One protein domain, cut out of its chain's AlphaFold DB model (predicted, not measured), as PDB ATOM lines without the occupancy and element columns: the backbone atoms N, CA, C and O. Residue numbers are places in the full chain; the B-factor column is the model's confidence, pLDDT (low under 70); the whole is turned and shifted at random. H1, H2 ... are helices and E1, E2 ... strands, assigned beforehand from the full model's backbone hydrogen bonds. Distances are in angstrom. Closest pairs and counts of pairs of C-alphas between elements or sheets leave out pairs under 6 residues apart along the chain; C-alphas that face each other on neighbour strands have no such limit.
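Overview. This is residues 207 to 255 and 299 to 396 of the 535 residues of the protein "Reverse transcriptase domain-containing protein" of Spinacia oleracea (UniProt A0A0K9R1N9). Four helices form a loosely gathered group, with the helical hairpin H2 and H3 on one side, H4 crossing H2 steeply and H1 close to H3 and H4; at one end of the long axis lie the strand hairpin E1 and E2 and the strand E3, and at the other end H5 packs on residues 243 to 247 of H1. The loop between E1 and E2 reaches far out at the strand end, and the long link after E3 leads back to the helices. The printed part has 147 residues, with five named helices and three named strands in the order E1 E2 H1 H2 H3 E3 H4 H5; the class is mixed, helices and strands, and the sheet E1 - E2 is antiparallel. The whole is only just compact, close to loose, with a radius of gyration of the C-alphas of 17.4 A, and only just elongated, spanning 54 by 36 by 23 A.

Arrangement. E1, residues 207 to 211, and E2, residues 223 to 228, form an antiparallel hairpin at 145 degrees, with N 208 and O 226 at 2.9 A and N 224 and O 210 at 2.8 A, within hydrogen-bond range. E3, residues 333 to 338, pairs with no named strand; the closest C-alphas of E1 and E3, those of Ala 207 and Val 336, are 5.1 A apart. H1, residues 231 to 248, touches H5, residues 381 to 392, with residues 243 to 247 alone, at a shallow tilt of 29 degrees, opposite ways; the closest C-alphas, of Val 247 and Arg 386, are 6.8 A apart. H2, residues 305 to 314, and H3, residues 319 to 330, form a helical hairpin and touch at a shallow tilt of 19 degrees, with the closest C-alphas, of Phe 309 and Val 322, 6.5 A apart. H2 also touches H4, residues 359 to 372, at a steep tilt of 65 degrees, with the closest C-alphas, of Leu 308 and Cys 366, 6.1 A apart. H1 is close but not clearly touching to H3, where the closest C-alphas, of Ala 237 and Cys 328, are 7.8 A apart, and to H4, where those of Thr 241 and Tyr 361 are 7.4 A apart. H3 and H4 are apart. Each O i to N i+4 pair is within hydrogen-bond range in H2 and H3; H1 has 12 of 14, H4 8 of 10 and H5 7 of 8.

Along the chain. E1 begins at C-alpha 207 at (-24.456, -31.941, 18.890). H1 is 24.7 A long, H4 20.8 A, E3 16.4 A and H5 16.2 A. H5 ends at C-alpha 392 at (-53.662, -19.227, 1.692).

Size, cuts and confidence. The C-alphas of His 216 and Ala 381, the two farthest apart, are 54.1 A apart. Residues 256 to 298 are not printed, and C-alphas 255 and 299 are 19.2 A apart across the cut. The links E1 to E2 and E3 to H4 are long. Mean pLDDT of the printed part is 76.9; residues 207 to 225, 227, 370 to 386 and 388 to 396 are under 70.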
ATOM      1  N   ALA A 207     -24.944 -31.025  19.918       51.06
ATOM      2  CA  ALA A 207     -24.456 -31.941  18.890       51.06
ATOM      3  C   ALA A 207     -23.794 -33.165  19.543       51.06
ATOM      4  O   ALA A 207     -22.711 -33.076  20.126       51.06
ATOM      5  N   PHE A 208     -24.445 -34.321  19.424       55.78
ATOM      6  CA  PHE A 208     -23.966 -35.588  19.975       55.78
ATOM      7  C   PHE A 208     -23.199 -36.372  18.910       55.78
ATOM      8  O   PHE A 208     -23.722 -36.629  17.826       55.78
ATOM      9  N   ALA A 209     -21.971 -36.783  19.218       52.84
ATOM     10  CA  ALA A 209     -21.165 -37.632  18.347       52.84
ATOM     11  C   ALA A 209     -21.466 -39.115  18.629       52.84
ATOM     12  O   ALA A 209     -21.046 -39.651  19.651       52.84
ATOM     13  N   VAL A 210     -22.181 -39.796  17.727       55.09
ATOM     14  CA  VAL A 210     -22.528 -41.226  17.868       55.09
ATOM     15  C   VAL A 210     -21.655 -42.083  16.948       55.09
ATOM     16  O   VAL A 210     -21.516 -41.766  15.767       55.09
ATOM     17  N   SER A 211     -21.066 -43.167  17.471       48.00
ATOM     18  CA  SER A 211     -20.199 -44.078  16.698       48.00
ATOM     19  C   SER A 211     -20.941 -44.731  15.525       48.00
ATOM     20  O   SER A 211     -22.075 -45.192  15.668       48.00
ATOM     21  N   ASN A 212     -20.285 -44.825  14.365       49.72
ATOM     22  CA  ASN A 212     -20.798 -45.466  13.149       49.72
ATOM     23  C   ASN A 212     -20.757 -47.006  13.205       49.72
ATOM     24  O   ASN A 212     -20.202 -47.644  12.312       49.72
ATOM     25  N   SER A 213     -21.332 -47.609  14.249       50.81
ATOM     26  CA  SER A 213     -21.327 -49.070  14.454       50.81
ATOM     27  C   SER A 213     -19.913 -49.680  14.477       50.81
ATOM     28  O   SER A 213     -19.710 -50.806  14.028       50.81
ATOM     29  N   VAL A 214     -18.934 -48.928  14.992       54.34
ATOM     30  CA  VAL A 214     -17.570 -49.396  15.274       54.34
ATOM     31  C   VAL A 214     -17.408 -49.476  16.789       54.34
ATOM     32  O   VAL A 214     -17.645 -48.478  17.473       54.34
ATOM     33  N   ASP A 215     -16.996 -50.638  17.303       51.88
ATOM     34  CA  ASP A 215     -16.905 -50.899  18.751       51.88
ATOM     35  C   ASP A 215     -15.907 -49.971  19.469       51.88
ATOM     36  O   ASP A 215     -16.079 -49.660  20.643       51.88
ATOM     37  N   HIS A 216     -14.877 -49.508  18.752       63.25
ATOM     38  CA  HIS A 216     -13.846 -48.593  19.245       63.25
ATOM     39  C   HIS A 216     -13.533 -47.530  18.167       63.25
ATOM     40  O   HIS A 216     -12.720 -47.786  17.277       63.25
ATOM     41  N   PRO A 217     -14.206 -46.364  18.171       61.75
ATOM     42  CA  PRO A 217     -13.931 -45.285  17.222       61.75
ATOM     43  C   PRO A 217     -12.694 -44.471  17.646       61.75
ATOM     44  O   PRO A 217     -12.723 -43.729  18.625       61.75
ATOM     45  N   GLU A 218     -11.609 -44.587  16.883       69.94
ATOM     46  CA  GLU A 218     -10.332 -43.887  17.107       69.94
ATOM     47  C   GLU A 218     -10.267 -42.505  16.423       69.94
ATOM     48  O   GLU A 218      -9.403 -41.689  16.740       69.94
ATOM     49  N   SER A 219     -11.169 -42.223  15.476       65.88
ATOM     50  CA  SER A 219     -11.179 -40.991  14.674       65.88
ATOM     51  C   SER A 219     -12.518 -40.263  14.741       65.88
ATOM     52  O   SER A 219     -13.579 -40.872  14.615       65.88
ATOM     53  N   VAL A 220     -12.478 -38.926  14.782       67.50
ATOM     54  CA  VAL A 220     -13.663 -38.047  14.678       67.50
ATOM     55  C   VAL A 220     -14.491 -38.342  13.412       67.50
ATOM     56  O   VAL A 220     -15.711 -38.197  13.418       67.50
ATOM     57  N   THR A 221     -13.864 -38.829  12.334       66.56
ATOM     58  CA  THR A 221     -14.565 -39.227  11.095       66.56
ATOM     59  C   THR A 221     -15.431 -40.485  11.239       66.56
ATOM     60  O   THR A 221     -16.272 -40.736  10.379       66.56
ATOM     61  N   GLN A 222     -15.256 -41.265  12.310       65.75
ATOM     62  CA  GLN A 222     -16.046 -42.461  12.617       65.75
ATOM     63  C   GLN A 222     -17.298 -42.153  13.451       65.75
ATOM     64  O   GLN A 222     -18.083 -43.065  13.700       65.75
ATOM     65  N   PHE A 223     -17.561 -40.890  13.796       69.88
ATOM     66  CA  PHE A 223     -18.803 -40.467  14.445       69.88
ATOM     67  C   PHE A 223     -19.760 -39.793  13.449       69.88
ATOM     68  O   PHE A 223     -19.334 -39.111  12.517       69.88
ATOM     69  N   ARG A 224     -21.074 -39.940  13.660       66.06
ATOM     70  CA  ARG A 224     -22.099 -39.062  13.070       66.06
ATOM     71  C   ARG A 224     -22.527 -38.015  14.099       66.06
ATOM     72  O   ARG A 224     -22.887 -38.407  15.209       66.06
ATOM     73  N   PRO A 225     -22.541 -36.718  13.747       67.12
ATOM     74  CA  PRO A 225     -23.169 -35.702  14.577       67.12
ATOM     75  C   PRO A 225     -24.695 -35.825  14.470       67.12
ATOM     76  O   PRO A 225     -25.264 -35.670  13.391       67.12
ATOM     77  N   ILE A 226     -25.363 -36.095  15.588       70.50
ATOM     78  CA  ILE A 226     -26.819 -36.002  15.723       70.50
ATOM     79  C   ILE A 226     -27.140 -34.665  16.390       70.50
ATOM     80  O   ILE A 226     -26.640 -34.374  17.477       70.50
ATOM     81  N   GLY A 227     -27.968 -33.844  15.741       68.56
ATOM     82  CA  GLY A 227     -28.401 -32.561  16.294       68.56
ATOM     83  C   GLY A 227     -29.614 -32.735  17.201       68.56
ATOM     84  O   GLY A 227     -30.739 -32.838  16.704       68.56
ATOM     85  N   LEU A 228     -29.424 -32.729  18.523       70.94
ATOM     86  CA  LEU A 228     -30.550 -32.653  19.451       70.94
ATOM     87  C   LEU A 228     -31.117 -31.232  19.442       70.94
ATOM     88  O   LEU A 228     -30.544 -30.296  19.994       70.94
ATOM     89  N   CYS A 229     -32.266 -31.099  18.784       73.88
ATOM     90  CA  CYS A 229     -33.024 -29.859  18.690       73.88
ATOM     91  C   CYS A 229     -34.045 -29.750  19.836       73.88
ATOM     92  O   CYS A 229     -34.618 -30.765  20.251       73.88
ATOM     93  N   ASN A 230     -34.338 -28.517  20.263       80.06
ATOM     94  CA  ASN A 230     -35.435 -28.176  21.178       80.06
ATOM     95  C   ASN A 230     -36.779 -28.786  20.700       80.06
ATOM     96  O   ASN A 230     -37.047 -28.850  19.497       80.06
ATOM     97  N   VAL A 231     -37.631 -29.233  21.629       82.06
ATOM     98  CA  VAL A 231     -38.961 -29.801  21.329       82.06
ATOM     99  C   VAL A 231     -39.841 -28.811  20.557       82.06
ATOM    100  O   VAL A 231     -40.420 -29.196  19.546       82.06
ATOM    101  N   ILE A 232     -39.850 -27.528  20.934       81.69
ATOM    102  CA  ILE A 232     -40.604 -26.470  20.236       81.69
ATOM    103  C   ILE A 232     -40.150 -26.365  18.771       81.69
ATOM    104  O   ILE A 232     -40.976 -26.312  17.859       81.69
ATOM    105  N   TYR A 233     -38.833 -26.424  18.526       84.69
ATOM    106  CA  TYR A 233     -38.296 -26.477  17.166       84.69
ATOM    107  C   TYR A 233     -38.786 -27.726  16.416       84.69
ATOM    108  O   TYR A 233     -39.223 -27.616  15.272       84.69
ATOM    109  N   LYS A 234     -38.751 -28.911  17.045       84.44
ATOM    110  CA  LYS A 234     -39.214 -30.168  16.427       84.44
ATOM    111  C   LYS A 234     -40.693 -30.101  16.036       84.44
ATOM    112  O   LYS A 234     -41.030 -30.571  14.952       84.44
ATOM    113  N   CYS A 235     -41.547 -29.490  16.860       86.88
ATOM    114  CA  CYS A 235     -42.955 -29.247  16.541       86.88
ATOM    115  C   CYS A 235     -43.095 -28.367  15.288       86.88
ATOM    116  O   CYS A 235     -43.705 -28.797  14.310       86.88
ATOM    117  N   ILE A 236     -42.450 -27.194  15.255       86.50
ATOM    118  CA  ILE A 236     -42.492 -26.284  14.095       86.50
ATOM    119  C   ILE A 236     -41.960 -26.980  12.830       86.50
ATOM    120  O   ILE A 236     -42.604 -26.953  11.779       86.50
ATOM    121  N   ALA A 237     -40.819 -27.668  12.926       88.44
ATOM    122  CA  ALA A 237     -40.226 -28.415  11.821       88.44
ATOM    123  C   ALA A 237     -41.152 -29.532  11.310       88.44
ATOM    124  O   ALA A 237     -41.275 -29.716  10.098       88.44
ATOM    125  N   LYS A 238     -41.852 -30.245  12.203       89.12
ATOM    126  CA  LYS A 238     -42.847 -31.270  11.853       89.12
ATOM    127  C   LYS A 238     -44.062 -30.664  11.138       89.12
ATOM    128  O   LYS A 238     -44.476 -31.223  10.123       89.12
ATOM    129  N   CYS A 239     -44.577 -29.516  11.585       90.19
ATOM    130  CA  CYS A 239     -45.669 -28.795  10.915       90.19
ATOM    131  C   CYS A 239     -45.278 -28.336   9.498       90.19
ATOM    132  O   CYS A 239     -46.020 -28.578   8.543       90.19
ATOM    133  N   LEU A 240     -44.086 -27.744   9.340       90.69
ATOM    134  CA  LEU A 240     -43.535 -27.365   8.032       90.69
ATOM    135  C   LEU A 240     -43.362 -28.590   7.119       90.69
ATOM    136  O   LEU A 240     -43.738 -28.549   5.948       90.69
ATOM    137  N   THR A 241     -42.848 -29.696   7.667       91.94
ATOM    138  CA  THR A 241     -42.664 -30.965   6.945       91.94
ATOM    139  C   THR A 241     -43.993 -31.532   6.446       91.94
ATOM    140  O   THR A 241     -44.081 -31.928   5.289       91.94
ATOM    141  N   HIS A 242     -45.035 -31.541   7.284       90.81
ATOM    142  CA  HIS A 242     -46.351 -32.079   6.928       90.81
ATOM    143  C   HIS A 242     -46.984 -31.333   5.744       90.81
ATOM    144  O   HIS A 242     -47.457 -31.948   4.791       90.81
ATOM    145  N   ARG A 243     -46.916 -29.997   5.741       89.44
ATOM    146  CA  ARG A 243     -47.386 -29.196   4.600       89.44
ATOM    147  C   ARG A 243     -46.525 -29.411   3.352       89.44
ATOM    148  O   ARG A 243     -47.056 -29.572   2.256       89.44
ATOM    149  N   LEU A 244     -45.201 -29.489   3.511       89.62
ATOM    150  CA  LEU A 244     -44.266 -29.726   2.407       89.62
ATOM    151  C   LEU A 244     -44.472 -31.100   1.736       89.62
ATOM    152  O   LEU A 244     -44.362 -31.208   0.514       89.62
ATOM    153  N   GLN A 245     -44.849 -32.132   2.500       88.31
ATOM    154  CA  GLN A 245     -45.233 -33.450   1.974       88.31
ATOM    155  C   GLN A 245     -46.385 -33.367   0.957       88.31
ATOM    156  O   GLN A 245     -46.346 -34.075  -0.050       88.31
ATOM    157  N   GLY A 246     -47.361 -32.472   1.166       86.75
ATOM    158  CA  GLY A 246     -48.526 -32.298   0.287       86.75
ATOM    159  C   GLY A 246     -48.212 -31.761  -1.119       86.75
ATOM    160  O   GLY A 246     -48.986 -31.993  -2.049       86.75
ATOM    161  N   VAL A 247     -47.069 -31.089  -1.305       87.69
ATOM    162  CA  VAL A 247     -46.592 -30.611  -2.623       87.69
ATOM    163  C   VAL A 247     -45.405 -31.390  -3.177       87.69
ATOM    164  O   VAL A 247     -45.190 -31.335  -4.388       87.69
ATOM    165  N   MET A 248     -44.660 -32.135  -2.353       87.31
ATOM    166  CA  MET A 248     -43.403 -32.791  -2.748       87.31
ATOM    167  C   MET A 248     -43.535 -33.657  -4.017       87.31
ATOM    168  O   MET A 248     -42.695 -33.577  -4.910       87.31
ATOM    169  N   SER A 249     -44.634 -34.403  -4.166       85.50
ATOM    170  CA  SER A 249     -44.917 -35.230  -5.355       85.50
ATOM    171  C   SER A 249     -45.132 -34.444  -6.660       85.50
ATOM    172  O   SER A 249     -45.103 -35.040  -7.730       85.50
ATOM    173  N   SER A 250     -45.332 -33.124  -6.578       86.00
ATOM    174  CA  SER A 250     -45.542 -32.195  -7.704       86.00
ATOM    175  C   SER A 250     -44.390 -31.203  -7.927       86.00
ATOM    176  O   SER A 250     -44.489 -30.327  -8.788       86.00
ATOM    177  N   LEU A 251     -43.309 -31.334  -7.147       86.19
ATOM    178  CA  LEU A 251     -42.071 -30.553  -7.265       86.19
ATOM    179  C   LEU A 251     -40.873 -31.403  -7.716       86.19
ATOM    180  O   LEU A 251     -39.815 -30.847  -7.993       86.19
ATOM    181  N   VAL A 252     -41.020 -32.734  -7.735       87.50
ATOM    182  CA  VAL A 252     -39.903 -33.679  -7.847       87.50
ATOM    183  C   VAL A 252     -40.239 -34.838  -8.786       87.50
ATOM    184  O   VAL A 252     -41.249 -35.532  -8.608       87.50
ATOM    185  N   SER A 253     -39.334 -35.073  -9.742       86.31
ATOM    186  CA  SER A 253     -39.353 -36.132 -10.751       86.31
ATOM    187  C   SER A 253     -39.787 -37.486 -10.198       86.31
ATOM    188  O   SER A 253     -39.432 -37.877  -9.083       86.31
ATOM    189  N   GLU A 254     -40.520 -38.235 -11.017       85.12
ATOM    190  CA  GLU A 254     -40.987 -39.599 -10.747       85.12
ATOM    191  C   GLU A 254     -39.839 -40.565 -10.404       85.12
ATOM    192  O   GLU A 254     -40.040 -41.516  -9.653       85.12
ATOM    193  N   THR A 255     -38.615 -40.283 -10.869       84.75
ATOM    194  CA  THR A 255     -37.415 -41.096 -10.604       84.75
ATOM    195  C   THR A 255     -36.861 -40.970  -9.178       84.75
ATOM    196  O   THR A 255     -35.938 -41.696  -8.815       84.75
ATOM    197  N   ALA A 299     -23.130 -35.314   2.602       84.88
ATOM    198  CA  ALA A 299     -24.234 -34.733   1.835       84.88
ATOM    199  C   ALA A 299     -25.043 -33.661   2.594       84.88
ATOM    200  O   ALA A 299     -25.283 -32.592   2.040       84.88
ATOM    201  N   TYR A 300     -25.429 -33.918   3.852       86.94
ATOM    202  CA  TYR A 300     -26.179 -32.956   4.667       86.94
ATOM    203  C   TYR A 300     -25.297 -31.809   5.176       86.94
ATOM    204  O   TYR A 300     -25.683 -30.653   5.025       86.94
ATOM    205  N   ASP A 301     -24.105 -32.095   5.717       85.00
ATOM    206  CA  ASP A 301     -23.186 -31.101   6.299       85.00
ATOM    207  C   ASP A 301     -22.761 -30.008   5.295       85.00
ATOM    208  O   ASP A 301     -22.388 -28.911   5.696       85.00
ATOM    209  N   ARG A 302     -22.775 -30.312   3.989       88.62
ATOM    210  CA  ARG A 302     -22.204 -29.473   2.917       88.62
ATOM    211  C   ARG A 302     -23.221 -28.635   2.132       88.62
ATOM    212  O   ARG A 302     -22.846 -27.988   1.155       88.62
ATOM    213  N   VAL A 303     -24.496 -28.627   2.523       90.62
ATOM    214  CA  VAL A 303     -25.533 -27.824   1.847       90.62
ATOM    215  C   VAL A 303     -25.320 -26.333   2.126       90.62
ATOM    216  O   VAL A 303     -25.581 -25.859   3.230       90.62
ATOM    217  N   LEU A 304     -24.878 -25.571   1.122       93.62
ATOM    218  CA  LEU A 304     -24.783 -24.109   1.215       93.62
ATOM    219  C   LEU A 304     -26.182 -23.490   1.354       93.62
ATOM    220  O   LEU A 304     -27.056 -23.707   0.511       93.62
ATOM    221  N   TRP A 305     -26.390 -22.691   2.400       93.44
ATOM    222  CA  TRP A 305     -27.700 -22.111   2.704       93.44
ATOM    223  C   TRP A 305     -28.189 -21.133   1.629       93.44
ATOM    224  O   TRP A 305     -29.362 -21.165   1.272       93.44
ATOM    225  N   ASP A 306     -27.304 -20.338   1.023       92.69
ATOM    226  CA  ASP A 306     -27.689 -19.449  -0.082       92.69
ATOM    227  C   ASP A 306     -28.171 -20.216  -1.317       92.69
ATOM    228  O   ASP A 306     -29.103 -19.774  -1.990       92.69
ATOM    229  N   PHE A 307     -27.581 -21.380  -1.604       92.81
ATOM    230  CA  PHE A 307     -28.060 -22.257  -2.673       92.81
ATOM    231  C   PHE A 307     -29.442 -22.832  -2.334       92.81
ATOM    232  O   PHE A 307     -30.329 -22.816  -3.186       92.81
ATOM    233  N   LEU A 308     -29.659 -23.259  -1.086       93.69
ATOM    234  CA  LEU A 308     -30.964 -23.708  -0.593       93.69
ATOM    235  C   LEU A 308     -32.034 -22.605  -0.714       93.69
ATOM    236  O   LEU A 308     -33.107 -22.853  -1.256       93.69
ATOM    237  N   PHE A 309     -31.754 -21.375  -0.272       92.94
ATOM    238  CA  PHE A 309     -32.735 -20.285  -0.341       92.94
ATOM    239  C   PHE A 309     -33.021 -19.850  -1.781       92.94
ATOM    240  O   PHE A 309     -34.180 -19.624  -2.119       92.94
ATOM    241  N   LYS A 310     -32.002 -19.781  -2.650       91.94
ATOM    242  CA  LYS A 310     -32.191 -19.529  -4.091       91.94
ATOM    243  C   LYS A 310     -33.028 -20.635  -4.741       91.94
ATOM    244  O   LYS A 310     -33.945 -20.331  -5.497       91.94
ATOM    245  N   THR A 311     -32.773 -21.895  -4.380       91.62
ATOM    246  CA  THR A 311     -33.543 -23.063  -4.835       91.62
ATOM    247  C   THR A 311     -35.018 -22.963  -4.440       91.62
ATOM    248  O   THR A 311     -35.886 -23.061  -5.302       91.62
ATOM    249  N   LEU A 312     -35.323 -22.708  -3.162       91.06
ATOM    250  CA  LEU A 312     -36.706 -22.567  -2.685       91.06
ATOM    251  C   LEU A 312     -37.430 -21.391  -3.361       91.06
ATOM    252  O   LEU A 312     -38.568 -21.543  -3.803       91.06
ATOM    253  N   SER A 313     -36.763 -20.245  -3.515       90.19
ATOM    254  CA  SER A 313     -37.316 -19.096  -4.244       90.19
ATOM    255  C   SER A 313     -37.638 -19.438  -5.706       90.19
ATOM    256  O   SER A 313     -38.685 -19.039  -6.209       90.19
ATOM    257  N   ALA A 314     -36.783 -20.209  -6.385       87.31
ATOM    258  CA  ALA A 314     -36.982 -20.594  -7.782       87.31
ATOM    259  C   ALA A 314     -38.052 -21.688  -7.983       87.31
ATOM    260  O   ALA A 314     -38.759 -21.673  -8.990       87.31
ATOM    261  N   PHE A 315     -38.258 -22.568  -6.996       85.62
ATOM    262  CA  PHE A 315     -39.453 -23.421  -6.919       85.62
ATOM    263  C   PHE A 315     -40.752 -22.625  -6.678       85.62
ATOM    264  O   PHE A 315     -41.839 -23.192  -6.767       85.62
ATOM    265  N   GLY A 316     -40.672 -21.319  -6.399       86.25
ATOM    266  CA  GLY A 316     -41.833 -20.454  -6.195       86.25
ATOM    267  C   GLY A 316     -42.408 -20.491  -4.779       86.25
ATOM    268  O   GLY A 316     -43.571 -20.133  -4.596       86.25
ATOM    269  N   PHE A 317     -41.627 -20.906  -3.773       88.00
ATOM    270  CA  PHE A 317     -42.041 -20.757  -2.374       88.00
ATOM    271  C   PHE A 317     -42.141 -19.262  -2.003       88.00
ATOM    272  O   PHE A 317     -41.258 -18.484  -2.375       88.00
ATOM    273  N   PRO A 318     -43.172 -18.832  -1.247       88.25
ATOM    274  CA  PRO A 318     -43.311 -17.432  -0.857       88.25
ATOM    275  C   PRO A 318     -42.128 -16.941  -0.007       88.25
ATOM    276  O   PRO A 318     -41.614 -17.708   0.813       88.25
ATOM    277  N   PRO A 319     -41.766 -15.643  -0.074       88.06
ATOM    278  CA  PRO A 319     -40.677 -15.077   0.726       88.06
ATOM    279  C   PRO A 319     -40.805 -15.328   2.236       88.06
ATOM    280  O   PRO A 319     -39.801 -15.549   2.904       88.06
ATOM    281  N   TYR A 320     -42.032 -15.356   2.768       89.38
ATOM    282  CA  TYR A 320     -42.318 -15.686   4.170       89.38
ATOM    283  C   TYR A 320     -41.947 -17.136   4.530       89.38
ATOM    284  O   TYR A 320     -41.268 -17.378   5.524       89.38
ATOM    285  N   TRP A 321     -42.304 -18.097   3.676       89.88
ATOM    286  CA  TRP A 321     -41.942 -19.506   3.853       89.88
ATOM    287  C   TRP A 321     -40.426 -19.724   3.741       89.88
ATOM    288  O   TRP A 321     -39.836 -20.429   4.561       89.88
ATOM    289  N   VAL A 322     -39.768 -19.050   2.790       91.62
ATOM    290  CA  VAL A 322     -38.298 -19.049   2.682       91.62
ATOM    291  C   VAL A 322     -37.648 -18.386   3.907       91.62
ATOM    292  O   VAL A 322     -36.607 -18.857   4.361       91.62
ATOM    293  N   HIS A 323     -38.263 -17.350   4.491       90.44
ATOM    294  CA  HIS A 323     -37.800 -16.726   5.735       90.44
ATOM    295  C   HIS A 323     -37.896 -17.688   6.926       90.44
ATOM    296  O   HIS A 323     -36.907 -17.847   7.636       90.44
ATOM    297  N   ILE A 324     -39.031 -18.369   7.137       89.44
ATOM    298  CA  ILE A 324     -39.162 -19.358   8.223       89.44
ATOM    299  C   ILE A 324     -38.102 -20.452   8.067       89.44
ATOM    300  O   ILE A 324     -37.370 -20.738   9.011       89.44
ATOM    301  N   ILE A 325     -37.963 -21.028   6.866       91.31
ATOM    302  CA  ILE A 325     -36.962 -22.072   6.601       91.31
ATOM    303  C   ILE A 325     -35.538 -21.541   6.835       91.31
ATOM    304  O   ILE A 325     -34.715 -22.261   7.400       91.31
ATOM    305  N   ARG A 326     -35.253 -20.278   6.483       91.19
ATOM    306  CA  ARG A 326     -33.985 -19.608   6.806       91.19
ATOM    307  C   ARG A 326     -33.740 -19.558   8.306       91.19
ATOM    308  O   ARG A 326     -32.727 -20.097   8.737       91.19
ATOM    309  N   GLN A 327     -34.666 -19.009   9.094       88.69
ATOM    310  CA  GLN A 327     -34.532 -18.970  10.556       88.69
ATOM    311  C   GLN A 327     -34.323 -20.378  11.130       88.69
ATOM    312  O   GLN A 327     -33.413 -20.599  11.930       88.69
ATOM    313  N   CYS A 328     -35.092 -21.357  10.646       87.62
ATOM    314  CA  CYS A 328     -34.973 -22.758  11.028       87.62
ATOM    315  C   CYS A 328     -33.594 -23.373  10.742       87.62
ATOM    316  O   CYS A 328     -33.218 -24.286  11.469       87.62
ATOM    317  N   VAL A 329     -32.836 -22.955   9.719       89.00
ATOM    318  CA  VAL A 329     -31.488 -23.511   9.453       89.00
ATOM    319  C   VAL A 329     -30.352 -22.654  10.016       89.00
ATOM    320  O   VAL A 329     -29.395 -23.225  10.531       89.00
ATOM    321  N   SER A 330     -30.456 -21.319   9.983       86.56
ATOM    322  CA  SER A 330     -29.328 -20.419  10.270       86.56
ATOM    323  C   SER A 330     -29.233 -19.892  11.705       86.56
ATOM    324  O   SER A 330     -28.199 -19.333  12.061       86.56
ATOM    325  N   THR A 331     -30.270 -20.041  12.540       83.31
ATOM    326  CA  THR A 331     -30.238 -19.574  13.949       83.31
ATOM    327  C   THR A 331     -29.583 -20.556  14.920       83.31
ATOM    328  O   THR A 331     -29.305 -20.191  16.062       83.31
ATOM    329  N   VAL A 332     -29.336 -21.801  14.502       81.38
ATOM    330  CA  VAL A 332     -28.810 -22.836  15.399       81.38
ATOM    331  C   VAL A 332     -27.364 -22.552  15.793       81.38
ATOM    332  O   VAL A 332     -26.505 -22.323  14.946       81.38
ATOM    333  N   SER A 333     -27.081 -22.669  17.090       81.19
ATOM    334  CA  SER A 333     -25.721 -22.829  17.603       81.19
ATOM    335  C   SER A 333     -25.531 -24.250  18.124       81.19
ATOM    336  O   SER A 333     -26.415 -24.793  18.787       81.19
ATOM    337  N   TYR A 334     -24.374 -24.835  17.818       81.44
ATOM    338  CA  TYR A 334     -23.955 -26.150  18.280       81.44
ATOM    339  C   TYR A 334     -22.970 -26.054  19.445       81.44
ATOM    340  O   TYR A 334     -22.168 -25.126  19.524       81.44
ATOM    341  N   GLN A 335     -22.984 -27.078  20.294       80.12
ATOM    342  CA  GLN A 335     -21.921 -27.429  21.241       80.12
ATOM    343  C   GLN A 335     -21.632 -28.924  21.065       80.12
ATOM    344  O   GLN A 335     -22.576 -29.698  20.891       80.12
ATOM    345  N   VAL A 336     -20.362 -29.343  21.102       80.06
ATOM    346  CA  VAL A 336     -20.004 -30.774  21.130       80.06
ATOM    347  C   VAL A 336     -19.880 -31.219  22.583       80.06
ATOM    348  O   VAL A 336     -19.182 -30.568  23.357       80.06
ATOM    349  N   LEU A 337     -20.512 -32.333  22.946       74.62
ATOM    350  CA  LEU A 337     -20.286 -32.977  24.241       74.62
ATOM    351  C   LEU A 337     -19.061 -33.896  24.150       74.62
ATOM    352  O   LEU A 337     -19.034 -34.814  23.331       74.62
ATOM    353  N   VAL A 338     -18.058 -33.655  24.992       77.38
ATOM    354  CA  VAL A 338     -16.824 -34.449  25.080       77.38
ATOM    355  C   VAL A 338     -16.736 -35.019  26.491       77.38
ATOM    356  O   VAL A 338     -16.721 -34.274  27.461       77.38
ATOM    357  N   ASN A 339     -16.736 -36.349  26.617       79.62
ATOM    358  CA  ASN A 339     -16.771 -37.065  27.905       79.62
ATOM    359  C   ASN A 339     -17.939 -36.666  28.843       79.62
ATOM    360  O   ASN A 339     -17.877 -36.915  30.043       79.62
ATOM    361  N   GLY A 340     -19.006 -36.074  28.294       73.19
ATOM    362  CA  GLY A 340     -20.162 -35.554  29.037       73.19
ATOM    363  C   GLY A 340     -20.142 -34.039  29.277       73.19
ATOM    364  O   GLY A 340     -21.187 -33.479  29.592       73.19
ATOM    365  N   GLU A 341     -19.012 -33.359  29.068       75.81
ATOM    366  CA  GLU A 341     -18.892 -31.907  29.257       75.81
ATOM    367  C   GLU A 341     -19.139 -31.138  27.942       75.81
ATOM    368  O   GLU A 341     -18.641 -31.547  26.884       75.81
ATOM    369  N   PRO A 342     -19.907 -30.029  27.957       80.56
ATOM    370  CA  PRO A 342     -20.156 -29.222  26.768       80.56
ATOM    371  C   PRO A 342     -18.957 -28.330  26.429       80.56
ATOM    372  O   PRO A 342     -18.478 -27.544  27.245       80.56
ATOM    373  N   THR A 343     -18.497 -28.419  25.183       84.06
ATOM    374  CA  THR A 343     -17.493 -27.505  24.615       84.06
ATOM    375  C   THR A 343     -18.086 -26.130  24.283       84.06
ATOM    376  O   THR A 343     -19.302 -25.926  24.309       84.06
ATOM    377  N   SER A 344     -17.219 -25.168  23.949       85.06
ATOM    378  CA  SER A 344     -17.627 -23.828  23.523       85.06
ATOM    379  C   SER A 344     -18.602 -23.860  22.339       85.06
ATOM    380  O   SER A 344     -18.465 -24.640  21.394       85.06
ATOM    381  N   SER A 345     -19.602 -22.980  22.386       84.12
ATOM    382  CA  SER A 345     -20.619 -22.880  21.342       84.12
ATOM    383  C   SER A 345     -20.060 -22.297  20.046       84.12
ATOM    384  O   SER A 345     -19.393 -21.262  20.065       84.12
ATOM    385  N   PHE A 346     -20.417 -22.900  18.915       84.56
ATOM    386  CA  PHE A 346     -20.110 -22.408  17.574       84.56
ATOM    387  C   PHE A 346     -21.385 -22.326  16.727       84.56
ATOM    388  O   PHE A 346     -22.345 -23.070  16.947       84.56
ATOM    389  N   ARG A 347     -21.428 -21.407  15.756       85.62
ATOM    390  CA  ARG A 347     -22.507 -21.341  14.757       85.62
ATOM    391  C   ARG A 347     -22.004 -21.942  13.434       85.62
ATOM    392  O   ARG A 347     -20.887 -21.622  13.023       85.62
ATOM    393  N   PRO A 348     -22.765 -22.832  12.774       86.62
ATOM    394  CA  PRO A 348     -22.431 -23.312  11.439       86.62
ATOM    395  C   PRO A 348     -22.610 -22.190  10.405       86.62
ATOM    396  O   PRO A 348     -23.358 -21.244  10.626       86.62
ATOM    397  N   CYS A 349     -21.947 -22.316   9.254       86.19
ATOM    398  CA  CYS A 349     -22.149 -21.433   8.091       86.19
ATOM    399  C   CYS A 349     -22.878 -22.138   6.928       86.19
ATOM    400  O   CYS A 349     -23.200 -21.521   5.916       86.19
ATOM    401  N   CYS A 350     -23.073 -23.452   7.034       90.06
ATOM    402  CA  CYS A 350     -23.732 -24.295   6.045       90.06
ATOM    403  C   CYS A 350     -24.198 -25.606   6.698       90.06
ATOM    404  O   CYS A 350     -23.879 -25.891   7.855       90.06
ATOM    405  N   GLY A 351     -24.940 -26.400   5.931       89.75
ATOM    406  CA  GLY A 351     -25.364 -27.744   6.292       89.75
ATOM    407  C   GLY A 351     -26.794 -27.841   6.820       89.75
ATOM    408  O   GLY A 351     -27.424 -26.855   7.202       89.75
ATOM    409  N   LEU A 352     -27.311 -29.065   6.818       90.12
ATOM    410  CA  LEU A 352     -28.627 -29.449   7.329       90.12
ATOM    411  C   LEU A 352     -28.468 -30.419   8.509       90.12
ATOM    412  O   LEU A 352     -27.486 -31.160   8.584       90.12
ATOM    413  N   ARG A 353     -29.420 -30.423   9.448       86.19
ATOM    414  CA  ARG A 353     -29.308 -31.205  10.692       86.19
ATOM    415  C   ARG A 353     -29.661 -32.670  10.472       86.19
ATOM    416  O   ARG A 353     -30.770 -33.002  10.056       86.19
ATOM    417  N   GLN A 354     -28.763 -33.569  10.864       82.25
ATOM    418  CA  GLN A 354     -29.100 -34.986  10.964       82.25
ATOM    419  C   GLN A 354     -30.005 -35.214  12.191       82.25
ATOM    420  O   GLN A 354     -29.603 -34.930  13.320       82.25
ATOM    421  N   GLY A 355     -31.222 -35.722  11.960       80.19
ATOM    422  CA  GLY A 355     -32.255 -35.944  12.988       80.19
ATOM    423  C   GLY A 355     -33.413 -34.931  12.986       80.19
ATOM    424  O   GLY A 355     -34.379 -35.106  13.723       80.19
ATOM    425  N   ASP A 356     -33.345 -33.896  12.148       85.62
ATOM    426  CA  ASP A 356     -34.410 -32.907  11.941       85.62
ATOM    427  C   ASP A 356     -35.408 -33.401  10.866       85.62
ATOM    428  O   ASP A 356     -34.963 -33.748   9.767       85.62
ATOM    429  N   PRO A 357     -36.735 -33.435  11.124       88.06
ATOM    430  CA  PRO A 357     -37.723 -33.934  10.162       88.06
ATOM    431  C   PRO A 357     -37.799 -33.119   8.863       88.06
ATOM    432  O   PRO A 357     -38.153 -33.684   7.828       88.06
ATOM    433  N   LEU A 358     -37.441 -31.831   8.891       91.12
ATOM    434  CA  LEU A 358     -37.498 -30.940   7.730       91.12
ATOM    435  C   LEU A 358     -36.300 -31.146   6.786       91.12
ATOM    436  O   LEU A 358     -36.425 -31.045   5.562       91.12
ATOM    437  N   SER A 359     -35.133 -31.466   7.349       91.88
ATOM    438  CA  SER A 359     -33.852 -31.512   6.632       91.88
ATOM    439  C   SER A 359     -33.803 -32.491   5.431       91.88
ATOM    440  O   SER A 359     -33.275 -32.092   4.390       91.88
ATOM    441  N   PRO A 360     -34.384 -33.713   5.465       91.81
ATOM    442  CA  PRO A 360     -34.456 -34.593   4.290       91.81
ATOM    443  C   PRO A 360     -35.202 -33.987   3.092       91.81
ATOM    444  O   PRO A 360     -34.774 -34.145   1.951       91.81
ATOM    445  N   TYR A 361     -36.290 -33.252   3.336       92.50
ATOM    446  CA  TYR A 361     -37.124 -32.672   2.280       92.50
ATOM    447  C   TYR A 361     -36.419 -31.488   1.607       92.50
ATOM    448  O   TYR A 361     -36.410 -31.384   0.381       92.50
ATOM    449  N   LEU A 362     -35.747 -30.644   2.399       93.12
ATOM    450  CA  LEU A 362     -34.893 -29.567   1.885       93.12
ATOM    451  C   LEU A 362     -33.724 -30.117   1.051       93.12
ATOM    452  O   LEU A 362     -33.390 -29.554   0.008       93.12
ATOM    453  N   PHE A 363     -33.131 -31.240   1.471       92.62
ATOM    454  CA  PHE A 363     -32.066 -31.903   0.719       92.62
ATOM    455  C   PHE A 363     -32.547 -32.430  -0.644       92.62
ATOM    456  O   PHE A 363     -31.866 -32.222  -1.651       92.62
ATOM    457  N   VAL A 364     -33.731 -33.053  -0.707       91.25
ATOM    458  CA  VAL A 364     -34.322 -33.520  -1.977       91.25
ATOM    459  C   VAL A 364     -34.553 -32.354  -2.946       91.25
ATOM    460  O   VAL A 364     -34.160 -32.465  -4.105       91.25
ATOM    461  N   LEU A 365     -35.089 -31.215  -2.489       91.31
ATOM    462  CA  LEU A 365     -35.291 -30.036  -3.348       91.31
ATOM    463  C   LEU A 365     -33.967 -29.463  -3.886       91.31
ATOM    464  O   LEU A 365     -33.870 -29.146  -5.071       91.31
ATOM    465  N   CYS A 366     -32.921 -29.389  -3.055       91.00
ATOM    466  CA  CYS A 366     -31.573 -29.007  -3.497       91.00
ATOM    467  C   CYS A 366     -31.020 -29.937  -4.593       91.00
ATOM    468  O   CYS A 366     -30.399 -29.467  -5.548       91.00
ATOM    469  N   MET A 367     -31.247 -31.247  -4.469       88.38
ATOM    470  CA  MET A 367     -30.819 -32.234  -5.464       88.38
ATOM    471  C   MET A 367     -31.656 -32.194  -6.746       88.38
ATOM    472  O   MET A 367     -31.115 -32.433  -7.825       88.38
ATOM    473  N   GLU A 368     -32.941 -31.864  -6.648       86.12
ATOM    474  CA  GLU A 368     -33.835 -31.770  -7.800       86.12
ATOM    475  C   GLU A 368     -33.540 -30.535  -8.657       86.12
ATOM    476  O   GLU A 368     -33.430 -30.643  -9.875       86.12
ATOM    477  N   ASN A 369     -33.282 -29.380  -8.034       72.00
ATOM    478  CA  ASN A 369     -32.864 -28.176  -8.755       72.00
ATOM    479  C   ASN A 369     -31.584 -28.413  -9.586       72.00
ATOM    480  O   ASN A 369     -31.473 -27.980 -10.731       72.00
ATOM    481  N   ARG A 370     -30.644 -29.211  -9.059       56.69
ATOM    482  CA  ARG A 370     -29.430 -29.613  -9.786       56.69
ATOM    483  C   ARG A 370     -29.715 -30.418 -11.068       56.69
ATOM    484  O   ARG A 370     -28.852 -30.454 -11.941       56.69
ATOM    485  N   ARG A 371     -30.892 -31.045 -11.206       55.72
ATOM    486  CA  ARG A 371     -31.320 -31.765 -12.424       55.72
ATOM    487  C   ARG A 371     -31.935 -30.842 -13.486       55.72
ATOM    488  O   ARG A 371     -31.875 -31.183 -14.661       55.72
ATOM    489  N   ALA A 372     -32.503 -29.698 -13.095       53.09
ATOM    490  CA  ALA A 372     -33.209 -28.781 -14.001       53.09
ATOM    491  C   ALA A 372     -32.282 -27.836 -14.794       53.09
ATOM    492  O   ALA A 372     -32.678 -27.304 -15.830       53.09
ATOM    493  N   GLY A 373     -31.050 -27.621 -14.319       46.56
ATOM    494  CA  GLY A 373     -30.134 -26.626 -14.888       46.56
ATOM    495  C   GLY A 373     -30.537 -25.178 -14.553       46.56
ATOM    496  O   GLY A 373     -31.490 -24.951 -13.810       46.56
ATOM    497  N   PRO A 374     -29.813 -24.166 -15.072       46.06
ATOM    498  CA  PRO A 374     -30.082 -22.760 -14.751       46.06
ATOM    499  C   PRO A 374     -31.412 -22.250 -15.328       46.06
ATOM    500  O   PRO A 374     -31.994 -21.313 -14.786       46.06
ATOM    501  N   SER A 375     -31.925 -22.880 -16.390       41.53
ATOM    502  CA  SER A 375     -33.266 -22.620 -16.919       41.53
ATOM    503  C   SER A 375     -34.308 -23.437 -16.154       41.53
ATOM    504  O   SER A 375     -34.919 -24.358 -16.698       41.53
ATOM    505  N   ILE A 376     -34.531 -23.078 -14.889       49.28
ATOM    506  CA  ILE A 376     -35.640 -23.621 -14.101       49.28
ATOM    507  C   ILE A 376     -36.933 -23.203 -14.796       49.28
ATOM    508  O   ILE A 376     -37.399 -22.069 -14.661       49.28
ATOM    509  N   ALA A 377     -37.524 -24.145 -15.530       44.28
ATOM    510  CA  ALA A 377     -38.867 -24.041 -16.061       44.28
ATOM    511  C   ALA A 377     -39.867 -24.091 -14.898       44.28
ATOM    512  O   ALA A 377     -40.519 -25.103 -14.656       44.28
ATOM    513  N   ALA A 378     -39.953 -22.966 -14.179       51.50
ATOM    514  CA  ALA A 378     -41.206 -22.341 -13.801       51.50
ATOM    515  C   ALA A 378     -42.299 -23.380 -13.486       51.50
ATOM    516  O   ALA A 378     -43.167 -23.561 -14.348       51.50
ATOM    517  N   PRO A 379     -42.270 -24.045 -12.307       56.41
ATOM    518  CA  PRO A 379     -43.034 -25.267 -12.049       56.41
ATOM    519  C   PRO A 379     -44.496 -25.106 -12.454       56.41
ATOM    520  O   PRO A 379     -45.064 -24.024 -12.253       56.41
ATOM    521  N   GLU A 380     -45.066 -26.155 -13.062       54.41
ATOM    522  CA  GLU A 380     -46.347 -26.102 -13.780       54.41
ATOM    523  C   GLU A 380     -47.396 -25.259 -13.050       54.41
ATOM    524  O   GLU A 380     -47.474 -25.279 -11.819       54.41
ATOM    525  N   ALA A 381     -48.256 -24.555 -13.794       50.56
ATOM    526  CA  ALA A 381     -49.281 -23.688 -13.203       50.56
ATOM    527  C   ALA A 381     -50.086 -24.400 -12.091       50.56
ATOM    528  O   ALA A 381     -50.348 -23.811 -11.046       50.56
ATOM    529  N   ARG A 382     -50.352 -25.705 -12.258       50.47
ATOM    530  CA  ARG A 382     -50.941 -26.605 -11.253       50.47
ATOM    531  C   ARG A 382     -50.131 -26.698  -9.946       50.47
ATOM    532  O   ARG A 382     -50.722 -26.599  -8.869       50.47
ATOM    533  N   SER A 383     -48.813 -26.880 -10.016       59.28
ATOM    534  CA  SER A 383     -47.918 -26.924  -8.848       59.28
ATOM    535  C   SER A 383     -47.823 -25.560  -8.162       59.28
ATOM    536  O   SER A 383     -47.907 -25.494  -6.936       59.28
ATOM    537  N   ARG A 384     -47.769 -24.458  -8.927       63.56
ATOM    538  CA  ARG A 384     -47.878 -23.094  -8.370       63.56
ATOM    539  C   ARG A 384     -49.196 -22.870  -7.634       63.56
ATOM    540  O   ARG A 384     -49.171 -22.388  -6.506       63.56
ATOM    541  N   SER A 385     -50.333 -23.266  -8.209       57.84
ATOM    542  CA  SER A 385     -51.634 -23.149  -7.539       57.84
ATOM    543  C   SER A 385     -51.722 -23.989  -6.259       57.84
ATOM    544  O   SER A 385     -52.406 -23.586  -5.323       57.84
ATOM    545  N   ARG A 386     -51.019 -25.129  -6.169       65.12
ATOM    546  CA  ARG A 386     -50.911 -25.900  -4.915       65.12
ATOM    547  C   ARG A 386     -50.014 -25.221  -3.878       65.12
ATOM    548  O   ARG A 386     -50.424 -25.119  -2.728       65.12
ATOM    549  N   LEU A 387     -48.848 -24.704  -4.279       70.31
ATOM    550  CA  LEU A 387     -47.981 -23.904  -3.403       70.31
ATOM    551  C   LEU A 387     -48.709 -22.665  -2.858       70.31
ATOM    552  O   LEU A 387     -48.585 -22.355  -1.682       70.31
ATOM    553  N   GLN A 388     -49.514 -21.995  -3.685       63.44
ATOM    554  CA  GLN A 388     -50.344 -20.864  -3.263       63.44
ATOM    555  C   GLN A 388     -51.459 -21.286  -2.291       63.44
ATOM    556  O   GLN A 388     -51.728 -20.558  -1.341       63.44
ATOM    557  N   LYS A 389     -52.076 -22.465  -2.466       62.22
ATOM    558  CA  LYS A 389     -53.106 -22.974  -1.537       62.22
ATOM    559  C   LYS A 389     -52.558 -23.318  -0.148       62.22
ATOM    560  O   LYS A 389     -53.129 -22.840   0.824       62.22
ATOM    561  N   LEU A 390     -51.404 -23.994  -0.055       62.66
ATOM    562  CA  LEU A 390     -50.716 -24.279   1.225       62.66
ATOM    563  C   LEU A 390     -50.394 -23.031   2.073       62.66
ATOM    564  O   LEU A 390     -50.035 -23.153   3.245       62.66
ATOM    565  N   VAL A 391     -50.449 -21.852   1.446       56.09
ATOM    566  CA  VAL A 391     -50.066 -20.546   1.995       56.09
ATOM    567  C   VAL A 391     -51.297 -19.659   2.210       56.09
ATOM    568  O   VAL A 391     -51.326 -18.877   3.152       56.09
ATOM    569  N   ALA A 392     -52.351 -19.810   1.401       54.09
ATOM    570  CA  ALA A 392     -53.662 -19.227   1.692       54.09
ATOM    571  C   ALA A 392     -54.246 -19.775   3.011       54.09
ATOM    572  O   ALA A 392     -54.920 -19.052   3.739       54.09
ATOM    573  N   GLU A 393     -53.914 -21.024   3.348       54.53
ATOM    574  CA  GLU A 393     -54.237 -21.684   4.621       54.53
ATOM    575  C   GLU A 393     -53.485 -21.104   5.850       54.53
ATOM    576  O   GLU A 393     -53.767 -21.519   6.970       54.53
ATOM    577  N   ASP A 394     -52.564 -20.133   5.688       50.38
ATOM    578  CA  ASP A 394     -51.880 -19.436   6.804       50.38
ATOM    579  C   ASP A 394     -52.528 -18.101   7.234       50.38
ATOM    580  O   ASP A 394     -52.147 -17.541   8.265       50.38
ATOM    581  N   GLU A 395     -53.478 -17.537   6.477       43.84
ATOM    582  CA  GLU A 395     -53.928 -16.149   6.711       43.84
ATOM    583  C   GLU A 395     -55.020 -15.965   7.791       43.84
ATOM    584  O   GLU A 395     -55.358 -14.825   8.116       43.84
ATOM    585  N   LEU A 396     -55.519 -17.035   8.427       35.28
ATOM    586  CA  LEU A 396     -56.461 -16.951   9.557       35.28
ATOM    587  C   LEU A 396     -56.190 -18.004  10.654       35.28
ATOM    588  O   LEU A 396     -56.067 -19.179  10.316       35.28
TER     589      LEU A 396